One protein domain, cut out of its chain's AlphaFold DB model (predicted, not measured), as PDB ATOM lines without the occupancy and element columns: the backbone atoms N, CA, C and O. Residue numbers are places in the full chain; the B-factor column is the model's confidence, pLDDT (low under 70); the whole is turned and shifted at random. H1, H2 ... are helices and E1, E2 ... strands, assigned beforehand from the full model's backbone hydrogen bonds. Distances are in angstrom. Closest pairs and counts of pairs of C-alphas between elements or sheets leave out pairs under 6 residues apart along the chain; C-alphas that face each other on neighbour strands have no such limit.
ATOM      1  N   ALA A  59     170.406 246.536 292.856       75.00
ATOM      2  CA  ALA A  59     169.566 246.553 291.659       75.00
ATOM      3  C   ALA A  59     168.118 246.114 291.934       75.00
ATOM      4  O   ALA A  59     167.188 246.670 291.352       75.00
ATOM      5  N   SER A  60     167.899 245.156 292.843       78.75
ATOM      6  CA  SER A  60     166.540 244.741 293.215       78.75
ATOM      7  C   SER A  60     165.814 245.798 294.058       78.75
ATOM      8  O   SER A  60     164.636 246.061 293.808       78.75
ATOM      9  N   LEU A  61     166.515 246.487 294.967       81.19
ATOM     10  CA  LEU A  61     165.953 247.605 295.736       81.19
ATOM     11  C   LEU A  61     165.631 248.811 294.841       81.19
ATOM     12  O   LEU A  61     164.626 249.476 295.061       81.19
ATOM     13  N   LEU A  62     166.418 249.064 293.793       85.81
ATOM     14  CA  LEU A  62     166.171 250.142 292.828       85.81
ATOM     15  C   LEU A  62     165.214 249.752 291.679       85.81
ATOM     16  O   LEU A  62     165.061 250.506 290.717       85.81
ATOM     17  N   THR A  63     164.527 248.604 291.763       85.50
ATOM     18  CA  THR A  63     163.619 248.130 290.700       85.50
ATOM     19  C   THR A  63     162.581 249.192 290.318       85.50
ATOM     20  O   THR A  63     161.768 249.626 291.136       85.50
ATOM     21  N   GLY A  64     162.566 249.563 289.034       87.38
ATOM     22  CA  GLY A  64     161.606 250.517 288.476       87.38
ATOM     23  C   GLY A  64     161.915 251.988 288.765       87.38
ATOM     24  O   GLY A  64     161.022 252.819 288.606       87.38
ATOM     25  N   ILE A  65     163.130 252.325 289.210       92.44
ATOM     26  CA  ILE A  65     163.643 253.701 289.135       92.44
ATOM     27  C   ILE A  65     163.894 254.084 287.662       92.44
ATOM     28  O   ILE A  65     164.175 253.218 286.831       92.44
ATOM     29  N   SER A  66     163.759 255.365 287.318       95.12
ATOM     30  CA  SER A  66     164.133 255.892 285.998       95.12
ATOM     31  C   SER A  66     165.603 256.323 285.977       95.12
ATOM     32  O   SER A  66     166.191 256.550 287.031       95.12
ATOM     33  N   ALA A  67     166.183 256.503 284.784       95.94
ATOM     34  CA  ALA A  67     167.528 257.068 284.630       95.94
ATOM     35  C   ALA A  67     167.661 258.437 285.324       95.94
ATOM     36  O   ALA A  67     168.612 258.673 286.065       95.94
ATOM     37  N   GLN A  68     166.653 259.303 285.171       96.19
ATOM     38  CA  GLN A  68     166.628 260.620 285.807       96.19
ATOM     39  C   GLN A  68     166.548 260.521 287.338       96.19
ATOM     40  O   GLN A  68     167.298 261.203 288.031       96.19
ATOM     41  N   ALA A  69     165.679 259.666 287.887       95.44
ATOM     42  CA  ALA A  69     165.557 259.499 289.335       95.44
ATOM     43  C   ALA A  69     166.782 258.797 289.955       95.44
ATOM     44  O   ALA A  69     167.162 259.133 291.076       95.44
ATOM     45  N   ALA A  70     167.430 257.880 289.226       96.06
ATOM     46  CA  ALA A  70     168.695 257.263 289.623       96.06
ATOM     47  C   ALA A  70     169.813 258.310 289.723       96.06
ATOM     48  O   ALA A  70     170.429 258.432 290.780       96.06
ATOM     49  N   ALA A  71     169.979 259.140 288.690       96.62
ATOM     50  CA  ALA A  71     170.952 260.229 288.673       96.62
ATOM     51  C   ALA A  71     170.737 261.251 289.812       96.62
ATOM     52  O   ALA A  71     171.686 261.778 290.389       96.62
ATOM     53  N   VAL A  72     169.480 261.514 290.195       96.56
ATOM     54  CA  VAL A  72     169.157 262.375 291.351       96.56
ATOM     55  C   VAL A  72     169.522 261.700 292.676       96.56
ATOM     56  O   VAL A  72     170.029 262.368 293.578       96.56
ATOM     57  N   LEU A  73     169.277 260.394 292.815       95.38
ATOM     58  CA  LEU A  73     169.603 259.641 294.031       95.38
ATOM     59  C   LEU A  73     171.123 259.546 294.233       95.38
ATOM     60  O   LEU A  73     171.615 259.750 295.343       95.38
ATOM     61  N   GLU A  74     171.851 259.309 293.144       95.06
ATOM     62  CA  GLU A  74     173.310 259.369 293.058       95.06
ATOM     63  C   GLU A  74     173.844 260.757 293.412       95.06
ATOM     64  O   GLU A  74     174.622 260.881 294.354       95.06
ATOM     65  N   GLY A  75     173.359 261.823 292.766       93.81
ATOM     66  CA  GLY A  75     173.773 263.196 293.074       93.81
ATOM     67  C   GLY A  75     173.552 263.567 294.546       93.81
ATOM     68  O   GLY A  75     174.388 264.241 295.154       93.81
ATOM     69  N   GLY A  76     172.476 263.061 295.160       92.81
ATOM     70  CA  GLY A  76     172.245 263.148 296.603       92.81
ATOM     71  C   GLY A  76     173.306 262.416 297.437       92.81
ATOM     72  O   GLY A  76     173.790 262.977 298.423       92.81
ATOM     73  N   ALA A  77     173.708 261.206 297.037       92.00
ATOM     74  CA  ALA A  77     174.767 260.426 297.685       92.00
ATOM     75  C   ALA A  77     176.145 261.113 297.580       92.00
ATOM     76  O   ALA A  77     176.795 261.340 298.609       92.00
ATOM     77  N   LEU A  78     176.533 261.566 296.375       90.75
ATOM     78  CA  LEU A  78     177.728 262.397 296.150       90.75
ATOM     79  C   LEU A  78     177.716 263.654 297.031       90.75
ATOM     80  O   LEU A  78     178.772 264.116 297.455       90.75
ATOM     81  N   GLY A  79     176.534 264.163 297.389       89.94
ATOM     82  CA  GLY A  79     176.356 265.282 298.316       89.94
ATOM     83  C   GLY A  79     176.029 266.608 297.643       89.94
ATOM     84  O   GLY A  79     176.264 267.660 298.242       89.94
ATOM     85  N   CYS A  80     175.483 266.577 296.425       92.62
ATOM     86  CA  CYS A  80     174.976 267.765 295.751       92.62
ATOM     87  C   CYS A  80     173.968 268.508 296.640       92.62
ATOM     88  O   CYS A  80     173.094 267.906 297.277       92.62
ATOM     89  N   THR A  81     174.047 269.840 296.647       93.44
ATOM     90  CA  THR A  81     172.945 270.633 297.198       93.44
ATOM     91  C   THR A  81     171.736 270.489 296.277       93.44
ATOM     92  O   THR A  81     171.890 270.340 295.063       93.44
ATOM     93  N   ALA A  82     170.522 270.550 296.821       92.19
ATOM     94  CA  ALA A  82     169.309 270.397 296.022       92.19
ATOM     95  C   ALA A  82     169.228 271.429 294.871       92.19
ATOM     96  O   ALA A  82     168.651 271.146 293.826       92.19
ATOM     97  N   GLY A  83     169.861 272.598 295.013       91.50
ATOM     98  CA  GLY A  83     169.965 273.628 293.972       91.50
ATOM     99  C   GLY A  83     170.869 273.291 292.780       91.50
ATOM    100  O   GLY A  83     170.710 273.912 291.733       91.50
ATOM    101  N   LYS A  84     171.781 272.312 292.896       93.56
ATOM    102  CA  LYS A  84     172.581 271.797 291.763       93.56
ATOM    103  C   LYS A  84     171.794 270.852 290.844       93.56
ATOM    104  O   LYS A  84     172.296 270.456 289.800       93.56
ATOM    105  N   ILE A  85     170.573 270.471 291.228       94.19
ATOM    106  CA  ILE A  85     169.762 269.476 290.520       94.19
ATOM    107  C   ILE A  85     168.374 270.055 290.239       94.19
ATOM    108  O   ILE A  85     167.710 270.578 291.143       94.19
ATOM    109  N   GLU A  86     167.908 269.944 288.989       93.31
ATOM    110  CA  GLU A  86     166.622 270.516 288.595       93.31
ATOM    111  C   GLU A  86     165.458 270.033 289.480       93.31
ATOM    112  O   GLU A  86     165.324 268.852 289.813       93.31
ATOM    113  N   ALA A  87     164.554 270.957 289.818       92.44
ATOM    114  CA  ALA A  87     163.370 270.653 290.622       92.44
ATOM    115  C   ALA A  87     162.397 269.671 289.928       92.44
ATOM    116  O   ALA A  87     161.649 268.972 290.605       92.44
ATOM    117  N   SER A  88     162.432 269.599 288.593       93.25
ATOM    118  CA  SER A  88     161.774 268.591 287.748       93.25
ATOM    119  C   SER A  88     162.252 267.174 288.104       93.25
ATOM    120  O   SER A  88     161.457 266.338 288.533       93.25
ATOM    121  N   ALA A  89     163.561 266.942 288.010       93.75
ATOM    122  CA  ALA A  89     164.218 265.675 288.310       93.75
ATOM    123  C   ALA A  89     164.058 265.286 289.793       93.75
ATOM    124  O   ALA A  89     163.702 264.147 290.109       93.75
ATOM    125  N   ARG A  90     164.212 266.248 290.718       95.75
ATOM    126  CA  ARG A  90     163.939 266.030 292.153       95.75
ATOM    127  C   ARG A  90     162.491 265.626 292.428       95.75
ATOM    128  O   ARG A  90     162.261 264.744 293.254       95.75
ATOM    129  N   ALA A  91     161.516 266.217 291.735       94.56
ATOM    130  CA  ALA A  91     160.111 265.839 291.877       94.56
ATOM    131  C   ALA A  91     159.819 264.421 291.352       94.56
ATOM    132  O   ALA A  91     158.961 263.736 291.911       94.56
ATOM    133  N   GLU A  92     160.543 263.951 290.332       95.19
ATOM    134  CA  GLU A  92     160.424 262.579 289.823       95.19
ATOM    135  C   GLU A  92     160.932 261.549 290.844       95.19
ATOM    136  O   GLU A  92     160.194 260.625 291.202       95.19
ATOM    137  N   LEU A  93     162.128 261.756 291.412       95.31
ATOM    138  CA  LEU A  93     162.623 260.914 292.508       95.31
ATOM    139  C   LEU A  93     161.681 260.972 293.725       95.31
ATOM    140  O   LEU A  93     161.341 259.938 294.299       95.31
ATOM    141  N   ALA A  94     161.181 262.156 294.091       94.25
ATOM    142  CA  ALA A  94     160.245 262.314 295.203       94.25
ATOM    143  C   ALA A  94     158.870 261.655 294.963       94.25
ATOM    144  O   ALA A  94     158.173 261.303 295.923       94.25
ATOM    145  N   ALA A  95     158.461 261.467 293.706       94.00
ATOM    146  CA  ALA A  95     157.294 260.664 293.349       94.00
ATOM    147  C   ALA A  95     157.597 259.160 293.458       94.00
ATOM    148  O   ALA A  95     156.797 258.419 294.039       94.00
ATOM    149  N   TRP A  96     158.768 258.721 292.982       93.94
ATOM    150  CA  TRP A  96     159.222 257.332 293.096       93.94
ATOM    151  C   TRP A  96     159.343 256.890 294.561       93.94
ATOM    152  O   TRP A  96     158.709 255.911 294.948       93.94
ATOM    153  N   ILE A  97     160.033 257.656 295.415       90.62
ATOM    154  CA  ILE A  97     160.226 257.349 296.849       90.62
ATOM    155  C   ILE A  97     158.887 257.171 297.588       90.62
ATOM    156  O   ILE A  97     158.771 256.311 298.463       90.62
ATOM    157  N   ARG A  98     157.860 257.958 297.237       89.69
ATOM    158  CA  ARG A  98     156.509 257.846 297.821       89.69
ATOM    159  C   ARG A  98     155.777 256.569 297.414       89.69
ATOM    160  O   ARG A  98     154.984 256.059 298.202       89.69
ATOM    161  N   ALA A  99     156.002 256.083 296.195       86.00
ATOM    162  CA  ALA A  99     155.429 254.832 295.703       86.00
ATOM    163  C   ALA A  99     156.246 253.601 296.139       86.00
ATOM    164  O   ALA A  99     155.701 252.502 296.252       86.00
ATOM    165  N   HIS A 100     157.545 253.777 296.382       80.56
ATOM    166  CA  HIS A 100     158.485 252.698 296.629       80.56
ATOM    167  C   HIS A 100     158.399 252.155 298.066       80.56
ATOM    168  O   HIS A 100     158.511 252.885 299.052       80.56
ATOM    169  N   ALA A 101     158.223 250.841 298.216       65.94
ATOM    170  CA  ALA A 101     157.994 250.225 299.522       65.94
ATOM    171  C   ALA A 101     159.274 250.055 300.364       65.94
ATOM    172  O   ALA A 101     159.202 250.237 301.577       65.94
ATOM    173  N   SER A 102     160.419 249.761 299.743       71.38
ATOM    174  CA  SER A 102     161.533 249.046 300.396       71.38
ATOM    175  C   SER A 102     162.419 249.870 301.335       71.38
ATOM    176  O   SER A 102     162.957 249.307 302.279       71.38
ATOM    177  N   PHE A 103     162.574 251.181 301.113       74.19
ATOM    178  CA  PHE A 103     163.307 252.050 302.050       74.19
ATOM    179  C   PHE A 103     162.523 252.244 303.358       74.19
ATOM    180  O   PHE A 103     161.285 252.297 303.347       74.19
ATOM    181  N   ASP A 104     163.230 252.402 304.472       75.88
ATOM    182  CA  ASP A 104     162.656 252.697 305.785       75.88
ATOM    183  C   ASP A 104     162.059 254.119 305.857       75.88
ATOM    184  O   ASP A 104     162.174 254.940 304.940       75.88
ATOM    185  N   ALA A 105     161.380 254.424 306.965       78.62
ATOM    186  CA  ALA A 105     160.695 255.702 307.141       78.62
ATOM    187  C   ALA A 105     161.646 256.900 307.339       78.62
ATOM    188  O   ALA A 105     161.285 258.017 306.955       78.62
ATOM    189  N   SER A 106     162.836 256.697 307.910       81.19
ATOM    190  CA  SER A 106     163.811 257.757 308.192       81.19
ATOM    191  C   SER A 106     164.574 258.167 306.929       81.19
ATOM    192  O   SER A 106     164.640 259.363 306.621       81.19
ATOM    193  N   LEU A 107     165.028 257.200 306.122       82.88
ATOM    194  CA  LEU A 107     165.667 257.441 304.827       82.88
ATOM    195  C   LEU A 107     164.682 258.097 303.858       82.88
ATOM    196  O   LEU A 107     165.010 259.106 303.236       82.88
ATOM    197  N   LYS A 108     163.435 257.603 303.798       86.19
ATOM    198  CA  LYS A 108     162.350 258.245 303.033       86.19
ATOM    199  C   LYS A 108     162.116 259.687 303.462       86.19
ATOM    200  O   LYS A 108     162.046 260.564 302.606       86.19
ATOM    201  N   SER A 109     162.000 259.947 304.766       87.75
ATOM    202  CA  SER A 109     161.796 261.306 305.274       87.75
ATOM    203  C   SER A 109     162.969 262.227 304.928       87.75
ATOM    204  O   SER A 109     162.745 263.380 304.572       87.75
ATOM    205  N   SER A 110     164.202 261.720 305.000       89.56
ATOM    206  CA  SER A 110     165.426 262.480 304.720       89.56
ATOM    207  C   SER A 110     165.572 262.802 303.231       89.56
ATOM    208  O   SER A 110     165.766 263.961 302.866       89.56
ATOM    209  N   LEU A 111     165.393 261.801 302.362       90.62
ATOM    210  CA  LEU A 111     165.425 261.975 300.910       90.62
ATOM    211  C   LEU A 111     164.320 262.918 300.420       90.62
ATOM    212  O   LEU A 111     164.597 263.800 299.610       90.62
ATOM    213  N   LEU A 112     163.084 262.780 300.918       93.00
ATOM    214  CA  LEU A 112     161.981 263.670 300.538       93.00
ATOM    215  C   LEU A 112     162.218 265.110 301.013       93.00
ATOM    216  O   LEU A 112     161.989 266.039 300.243       93.00
ATOM    217  N   ALA A 113     162.728 265.306 302.234       93.00
ATOM    218  CA  ALA A 113     163.061 266.634 302.754       93.00
ATOM    219  C   ALA A 113     164.180 267.334 301.960       93.00
ATOM    220  O   ALA A 113     164.184 268.561 301.876       93.00
ATOM    221  N   TRP A 114     165.099 266.576 301.356       95.38
ATOM    222  CA  TRP A 114     166.110 267.104 300.435       95.38
ATOM    223  C   TRP A 114     165.545 267.356 299.027       95.38
ATOM    224  O   TRP A 114     165.746 268.439 298.479       95.38
ATOM    225  N   CYS A 115     164.762 266.425 298.465       94.31
ATOM    226  CA  CYS A 115     164.143 266.598 297.143       94.31
ATOM    227  C   CYS A 115     163.225 267.833 297.089       94.31
ATOM    228  O   CYS A 115     163.262 268.590 296.120       94.31
ATOM    229  N   GLU A 116     162.434 268.056 298.141       94.44
ATOM    230  CA  GLU A 116     161.516 269.199 298.300       94.44
ATOM    231  C   GLU A 116     162.136 270.375 299.079       94.44
ATOM    232  O   GLU A 116     161.438 271.324 299.443       94.44
ATOM    233  N   GLY A 117     163.446 270.318 299.334       90.62
ATOM    234  CA  GLY A 117     164.195 271.334 300.061       90.62
ATOM    235  C   GLY A 117     164.508 272.596 299.249       90.62
ATOM    236  O   GLY A 117     164.376 272.645 298.021       90.62
ATOM    237  N   GLU A 118     164.961 273.620 299.974       91.44
ATOM    238  CA  GLU A 118     165.606 274.810 299.409       91.44
ATOM    239  C   GLU A 118     166.937 274.466 298.718       91.44
ATOM    240  O   GLU A 118     167.539 273.428 298.984       91.44
ATOM    241  N   ASP A 119     167.434 275.362 297.864       91.44
ATOM    242  CA  ASP A 119     168.613 275.128 297.014       91.44
ATOM    243  C   ASP A 119     169.906 274.796 297.796       91.44
ATOM    244  O   ASP A 119     170.821 274.157 297.267       91.44
ATOM    245  N   SER A 120     169.964 275.199 299.067       91.69
ATOM    246  CA  SER A 120     171.021 274.927 300.050       91.69
ATOM    247  C   SER A 120     170.923 273.563 300.750       91.69
ATOM    248  O   SER A 120     171.851 273.198 301.469       91.69
ATOM    249  N   ALA A 121     169.832 272.809 300.583       91.69
ATOM    250  CA  ALA A 121     169.622 271.545 301.288       91.69
ATOM    251  C   ALA A 121     170.615 270.459 300.840       91.69
ATOM    252  O   ALA A 121     170.828 270.254 299.646       91.69
ATOM    253  N   THR A 122     171.166 269.713 301.798       92.25
ATOM    254  CA  THR A 122     172.049 268.553 301.591       92.25
ATOM    255  C   THR A 122     171.598 267.377 302.459       92.25
ATOM    256  O   THR A 122     170.924 267.563 303.473       92.25
ATOM    257  N   LEU A 123     171.958 266.154 302.060       90.81
ATOM    258  CA  LEU A 123     171.763 264.958 302.882       90.81
ATOM    259  C   LEU A 123     172.826 264.876 303.992       90.81
ATOM    260  O   LEU A 123     173.947 265.366 303.831       90.81
ATOM    261  N   SER A 124     172.475 264.255 305.123       89.56
ATOM    262  CA  SER A 124     173.404 264.056 306.242       89.56
ATOM    263  C   SER A 124     174.542 263.097 305.876       89.56
ATOM    264  O   SER A 124     174.458 262.338 304.908       89.56
ATOM    265  N   VAL A 125     175.614 263.121 306.675       88.19
ATOM    266  CA  VAL A 125     176.795 262.263 306.488       88.19
ATOM    267  C   VAL A 125     176.400 260.785 306.457       88.19
ATOM    268  O   VAL A 125     176.815 260.076 305.542       88.19
ATOM    269  N   ASP A 126     175.557 260.358 307.398       83.06
ATOM    270  CA  ASP A 126     175.115 258.969 307.576       83.06
ATOM    271  C   ASP A 126     174.166 258.512 306.459       83.06
ATOM    272  O   ASP A 126     174.278 257.394 305.961       83.06
ATOM    273  N   VAL A 127     173.279 259.399 305.988       87.50
ATOM    274  CA  VAL A 127     172.405 259.110 304.839       87.50
ATOM    275  C   VAL A 127     173.227 258.997 303.555       87.50
ATOM    276  O   VAL A 127     173.013 258.068 302.782       87.50
ATOM    277  N   ARG A 128     174.221 259.870 303.337       90.00
ATOM    278  CA  ARG A 128     175.160 259.741 302.205       90.00
ATOM    279  C   ARG A 128     175.991 258.458 302.293       90.00
ATOM    280  O   ARG A 128     176.169 257.791 301.282       90.00
ATOM    281  N   ALA A 129     176.438 258.081 303.492       86.62
ATOM    282  CA  ALA A 129     177.163 256.834 303.739       86.62
ATOM    283  C   ALA A 129     176.325 255.590 303.389       86.62
ATOM    284  O   ALA A 129     176.819 254.696 302.708       86.62
ATOM    285  N   GLY A 130     175.048 255.551 303.788       82.75
ATOM    286  CA  GLY A 130     174.127 254.471 303.409       82.75
ATOM    287  C   GLY A 130     173.765 254.458 301.922       82.75
ATOM    288  O   GLY A 130     173.609 253.388 301.335       82.75
ATOM    289  N   LEU A 131     173.675 255.628 301.285       88.06
ATOM    290  CA  LEU A 131     173.380 255.736 299.854       88.06
ATOM    291  C   LEU A 131     174.580 255.424 298.948       88.06
ATOM    292  O   LEU A 131     174.363 255.073 297.791       88.06
ATOM    293  N   ALA A 132     175.817 255.484 299.451       86.50
ATOM    294  CA  ALA A 132     177.018 255.158 298.674       86.50
ATOM    295  C   ALA A 132     176.976 253.733 298.086       86.50
ATOM    296  O   ALA A 132     177.376 253.512 296.949       86.50
ATOM    297  N   LEU A 133     176.371 252.783 298.809       85.81
ATOM    298  CA  LEU A 133     176.108 251.409 298.350       85.81
ATOM    299  C   LEU A 133     175.292 251.315 297.046       85.81
ATOM    300  O   LEU A 133     175.313 250.274 296.389       85.81
ATOM    301  N   PHE A 134     174.562 252.369 296.675       89.25
ATOM    302  CA  PHE A 134     173.770 252.425 295.450       89.25
ATOM    303  C   PHE A 134     174.475 253.113 294.280       89.25
ATOM    304  O   PHE A 134     174.019 252.924 293.156       89.25
ATOM    305  N   ILE A 135     175.560 253.867 294.505       92.69
ATOM    306  CA  ILE A 135     176.182 254.742 293.492       92.69
ATOM    307  C   ILE A 135     176.469 254.002 292.171       92.69
ATOM    308  O   ILE A 135     175.899 254.415 291.163       92.69
ATOM    309  N   PRO A 136     177.165 252.845 292.139       92.44
ATOM    310  CA  PRO A 136     177.419 252.118 290.889       92.44
ATOM    311  C   PRO A 136     176.148 251.656 290.169       92.44
ATOM    312  O   PRO A 136     176.092 251.620 288.945       92.44
ATOM    313  N   THR A 137     175.099 251.312 290.921       91.88
ATOM    314  CA  THR A 137     173.815 250.871 290.352       91.88
ATOM    315  C   THR A 137     172.984 252.051 289.846       91.88
ATOM    316  O   THR A 137     172.284 251.920 288.844       91.88
ATOM    317  N   CYS A 138     173.058 253.209 290.504       94.56
ATOM    318  CA  CYS A 138     172.437 254.434 290.015       94.56
ATOM    319  C   CYS A 138     173.138 254.934 288.748       94.56
ATOM    320  O   CYS A 138     172.447 255.162 287.758       94.56
ATOM    321  N   ALA A 139     174.474 254.977 288.749       95.44
ATOM    322  CA  ALA A 139     175.300 255.346 287.605       95.44
ATOM    323  C   ALA A 139     174.986 254.472 286.384       95.44
ATOM    324  O   ALA A 139     174.712 254.978 285.300       95.44
ATOM    325  N   GLU A 140     174.917 253.148 286.566       93.81
ATOM    326  CA  GLU A 140     174.598 252.203 285.491       93.81
ATOM    327  C   GLU A 140     173.162 252.370 284.948       93.81
ATOM    328  O   GLU A 140     172.897 252.068 283.783       93.81
ATOM    329  N   VAL A 141     172.216 252.869 285.754       94.75
ATOM    330  CA  VAL A 141     170.833 253.159 285.328       94.75
ATOM    331  C   VAL A 141     170.697 254.557 284.710       94.75
ATOM    332  O   VAL A 141     169.939 254.712 283.751       94.75
ATOM    333  N   ALA A 142     171.449 255.548 285.193       95.69
ATOM    334  CA  ALA A 142     171.563 256.881 284.605       95.69
ATOM    335  C   ALA A 142     172.217 256.816 283.214       95.69
ATOM    336  O   ALA A 142     171.648 257.307 282.236       95.69
ATOM    337  N   ALA A 143     173.334 256.095 283.098       94.19
ATOM    338  CA  ALA A 143     174.080 255.920 281.857       94.19
ATOM    339  C   ALA A 143     173.255 255.249 280.746       94.19
ATOM    340  O   ALA A 143     173.397 255.587 279.572       94.19
ATOM    341  N   LYS A 144     172.336 254.336 281.096       93.75
ATOM    342  CA  LYS A 144     171.374 253.719 280.154       93.75
ATOM    343  C   LYS A 144     170.317 254.693 279.616       93.75
ATOM    344  O   LYS A 144     169.570 254.326 278.711       93.75
ATOM    345  N   GLY A 145     170.222 255.893 280.187       93.81
ATOM    346  CA  GLY A 145     169.405 257.006 279.706       93.81
ATOM    347  C   GLY A 145     170.223 258.173 279.150       93.81
ATOM    348  O   GLY A 145     169.676 259.268 279.073       93.81
ATOM    349  N   ASP A 146     171.498 257.957 278.797       94.38
ATOM    350  CA  ASP A 146     172.424 258.983 278.292       94.38
ATOM    351  C   ASP A 146     172.665 260.148 279.284       94.38
ATOM    352  O   ASP A 146     172.813 261.311 278.888       94.38
ATOM    353  N   ILE A 147     172.702 259.831 280.587       94.75
ATOM    354  CA  ILE A 147     172.914 260.760 281.710       94.75
ATOM    355  C   ILE A 147     174.154 260.349 282.521       94.75
ATOM    356  O   ILE A 147     174.370 259.161 282.755       94.75
ATOM    357  N   TYR A 148     174.925 261.330 282.998       93.62
ATOM    358  CA  TYR A 148     175.981 261.167 284.004       93.62
ATOM    359  C   TYR A 148     175.818 262.146 285.173       93.62
ATOM    360  O   TYR A 148     175.067 263.125 285.094       93.62
ATOM    361  N   VAL A 149     176.516 261.868 286.274       94.38
ATOM    362  CA  VAL A 149     176.443 262.644 287.521       94.38
ATOM    363  C   VAL A 149     177.843 263.025 287.979       94.38
ATOM    364  O   VAL A 149     178.765 262.222 287.906       94.38
ATOM    365  N   THR A 150     178.011 264.242 288.488       93.38
ATOM    366  CA  THR A 150     179.233 264.651 289.196       93.38
ATOM    367  C   THR A 150     178.870 265.462 290.439       93.38
ATOM    368  O   THR A 150     177.701 265.762 290.692       93.38
ATOM    369  N   VAL A 151     179.870 265.892 291.212       89.81
ATOM    370  CA  VAL A 151     179.674 266.832 292.331       89.81
ATOM    371  C   VAL A 151     179.047 268.171 291.923       89.81
ATOM    372  O   VAL A 151     178.598 268.917 292.800       89.81
ATOM    373  N   ASP A 152     179.017 268.510 290.630       90.44
ATOM    374  CA  ASP A 152     178.440 269.752 290.106       90.44
ATOM    375  C   ASP A 152     177.000 269.637 289.595       90.44
ATOM    376  O   ASP A 152     176.339 270.670 289.482       90.44
ATOM    377  N   GLY A 153     176.468 268.425 289.413       92.31
ATOM    378  CA  GLY A 153     175.069 268.217 289.043       92.31
ATOM    379  C   GLY A 153     174.828 266.942 288.238       92.31
ATOM    380  O   GLY A 153     175.566 265.964 288.340       92.31
ATOM    381  N   ILE A 154     173.761 266.976 287.441       94.12
ATOM    382  CA  ILE A 154     173.369 265.922 286.501       94.12
ATOM    383  C   ILE A 154     173.475 266.499 285.091       94.12
ATOM    384  O   ILE A 154     172.974 267.597 284.854       94.12
ATOM    385  N   PHE A 155     174.076 265.746 284.175       93.00
ATOM    386  CA  PHE A 155     174.392 266.184 282.816       93.00
ATOM    387  C   PHE A 155     173.994 265.105 281.807       93.00
ATOM    388  O   PHE A 155     174.099 263.911 282.090       93.00
ATOM    389  N   SER A 156     173.554 265.494 280.613       91.38
ATOM    390  CA  SER A 156     173.384 264.557 279.500       91.38
ATOM    391  C   SER A 156     174.705 264.332 278.760       91.38
ATOM    392  O   SER A 156     175.535 265.234 278.663       91.38
ATOM    393  N   VAL A 157     174.884 263.164 278.136       86.75
ATOM    394  CA  VAL A 157     176.051 262.857 277.285       86.75
ATOM    395  C   VAL A 157     176.259 263.874 276.146       86.75
ATOM    396  O   VAL A 157     177.369 264.012 275.645       86.75
TER     397      VAL A 157
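What this domain is: This is residues 59 to 157 of the 586 residues of an uncharacterized protein of Aspergillus welwitschiae (UniProt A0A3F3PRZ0). A small hairpin of two strands, E1 and E2, packs on helix H1, which lies in the middle of a rounded, mostly helical body. H2 crosses H1 on one side and H3 folds back beside H2, while H4 and H5 pack on H1 from other sides. The printed part has 99 residues, with five named helices and two named strands in the order H1, H2, H3, H4, H5, E1, E2; the sheet, E1 - E2, is antiparallel. The whole is compact, with a radius of gyration of the C-alphas of 11.8 A and spans of 33, 30 and 23 A.

Where its parts are: E1 covers residues 147 to 150, 10.5 A from first to last C-alpha, and E2 residues 153 to 156, 10.4 A, with C-alpha 156 at (173.384, 264.557, 279.500). H1, residues 67 to 78, is 16.3 A long and begins with C-alpha 67 at (167.528, 257.068, 284.630). H5 covers residues 135 to 143, 11.9 A, and H4 residues 125 to 132, 10.6 A. H2, the longest helix, covers residues 87 to 99, 18.4 A, with C-alpha 87 at (163.370, 270.653, 290.622). H3 covers residues 105 to 115, 15.2 A.

How they stand to each other: E1 and E2 form a hairpin, antiparallel at 152 degrees between directions; N 148 and O 155 are within hydrogen-bond range at 2.9 A, as are N 150 and O 153 at 3.0 A. The closest C-alphas of H1 and E1 are those of Ala 71 and Val 149, 6.1 A apart. H1 is the hub. It touches H5, closest at the C-alphas of Ala 67 and Ala 142, 4.0 A, opposite ways at a shallow tilt of 34 degrees, only just short of steep. Residues 73 to 78 of H1 touch H4, closest at the C-alphas of Ala 77 and Arg 128, 4.6 A, opposite ways at a steep tilt of 42 degrees. Residues 68 to 73 of H1 touch H2, about perpendicular at 84 degrees; the closest C-alphas are those of Ala 69 and Leu 93, 4.5 A. H2 and H3 form a helical hairpin at a shallow tilt of 17 degrees, closest at the C-alphas of Arg 90 and Cys 115, 5.0 A. H4 and H5 meet only through their link. H2 is apart from H4 and from H5. Every O i to N i+4 pair is within hydrogen-bond range in H1, H3, H4 and H5; in H2 it is 8 of 9.

The domain as a whole: The two C-alphas farthest apart are those of Ala 105 and Val 157, 34.3 A. The printed part has no cut, and no link is long. The mean pLDDT of the printed part is 90.3; residue 101 is under 70.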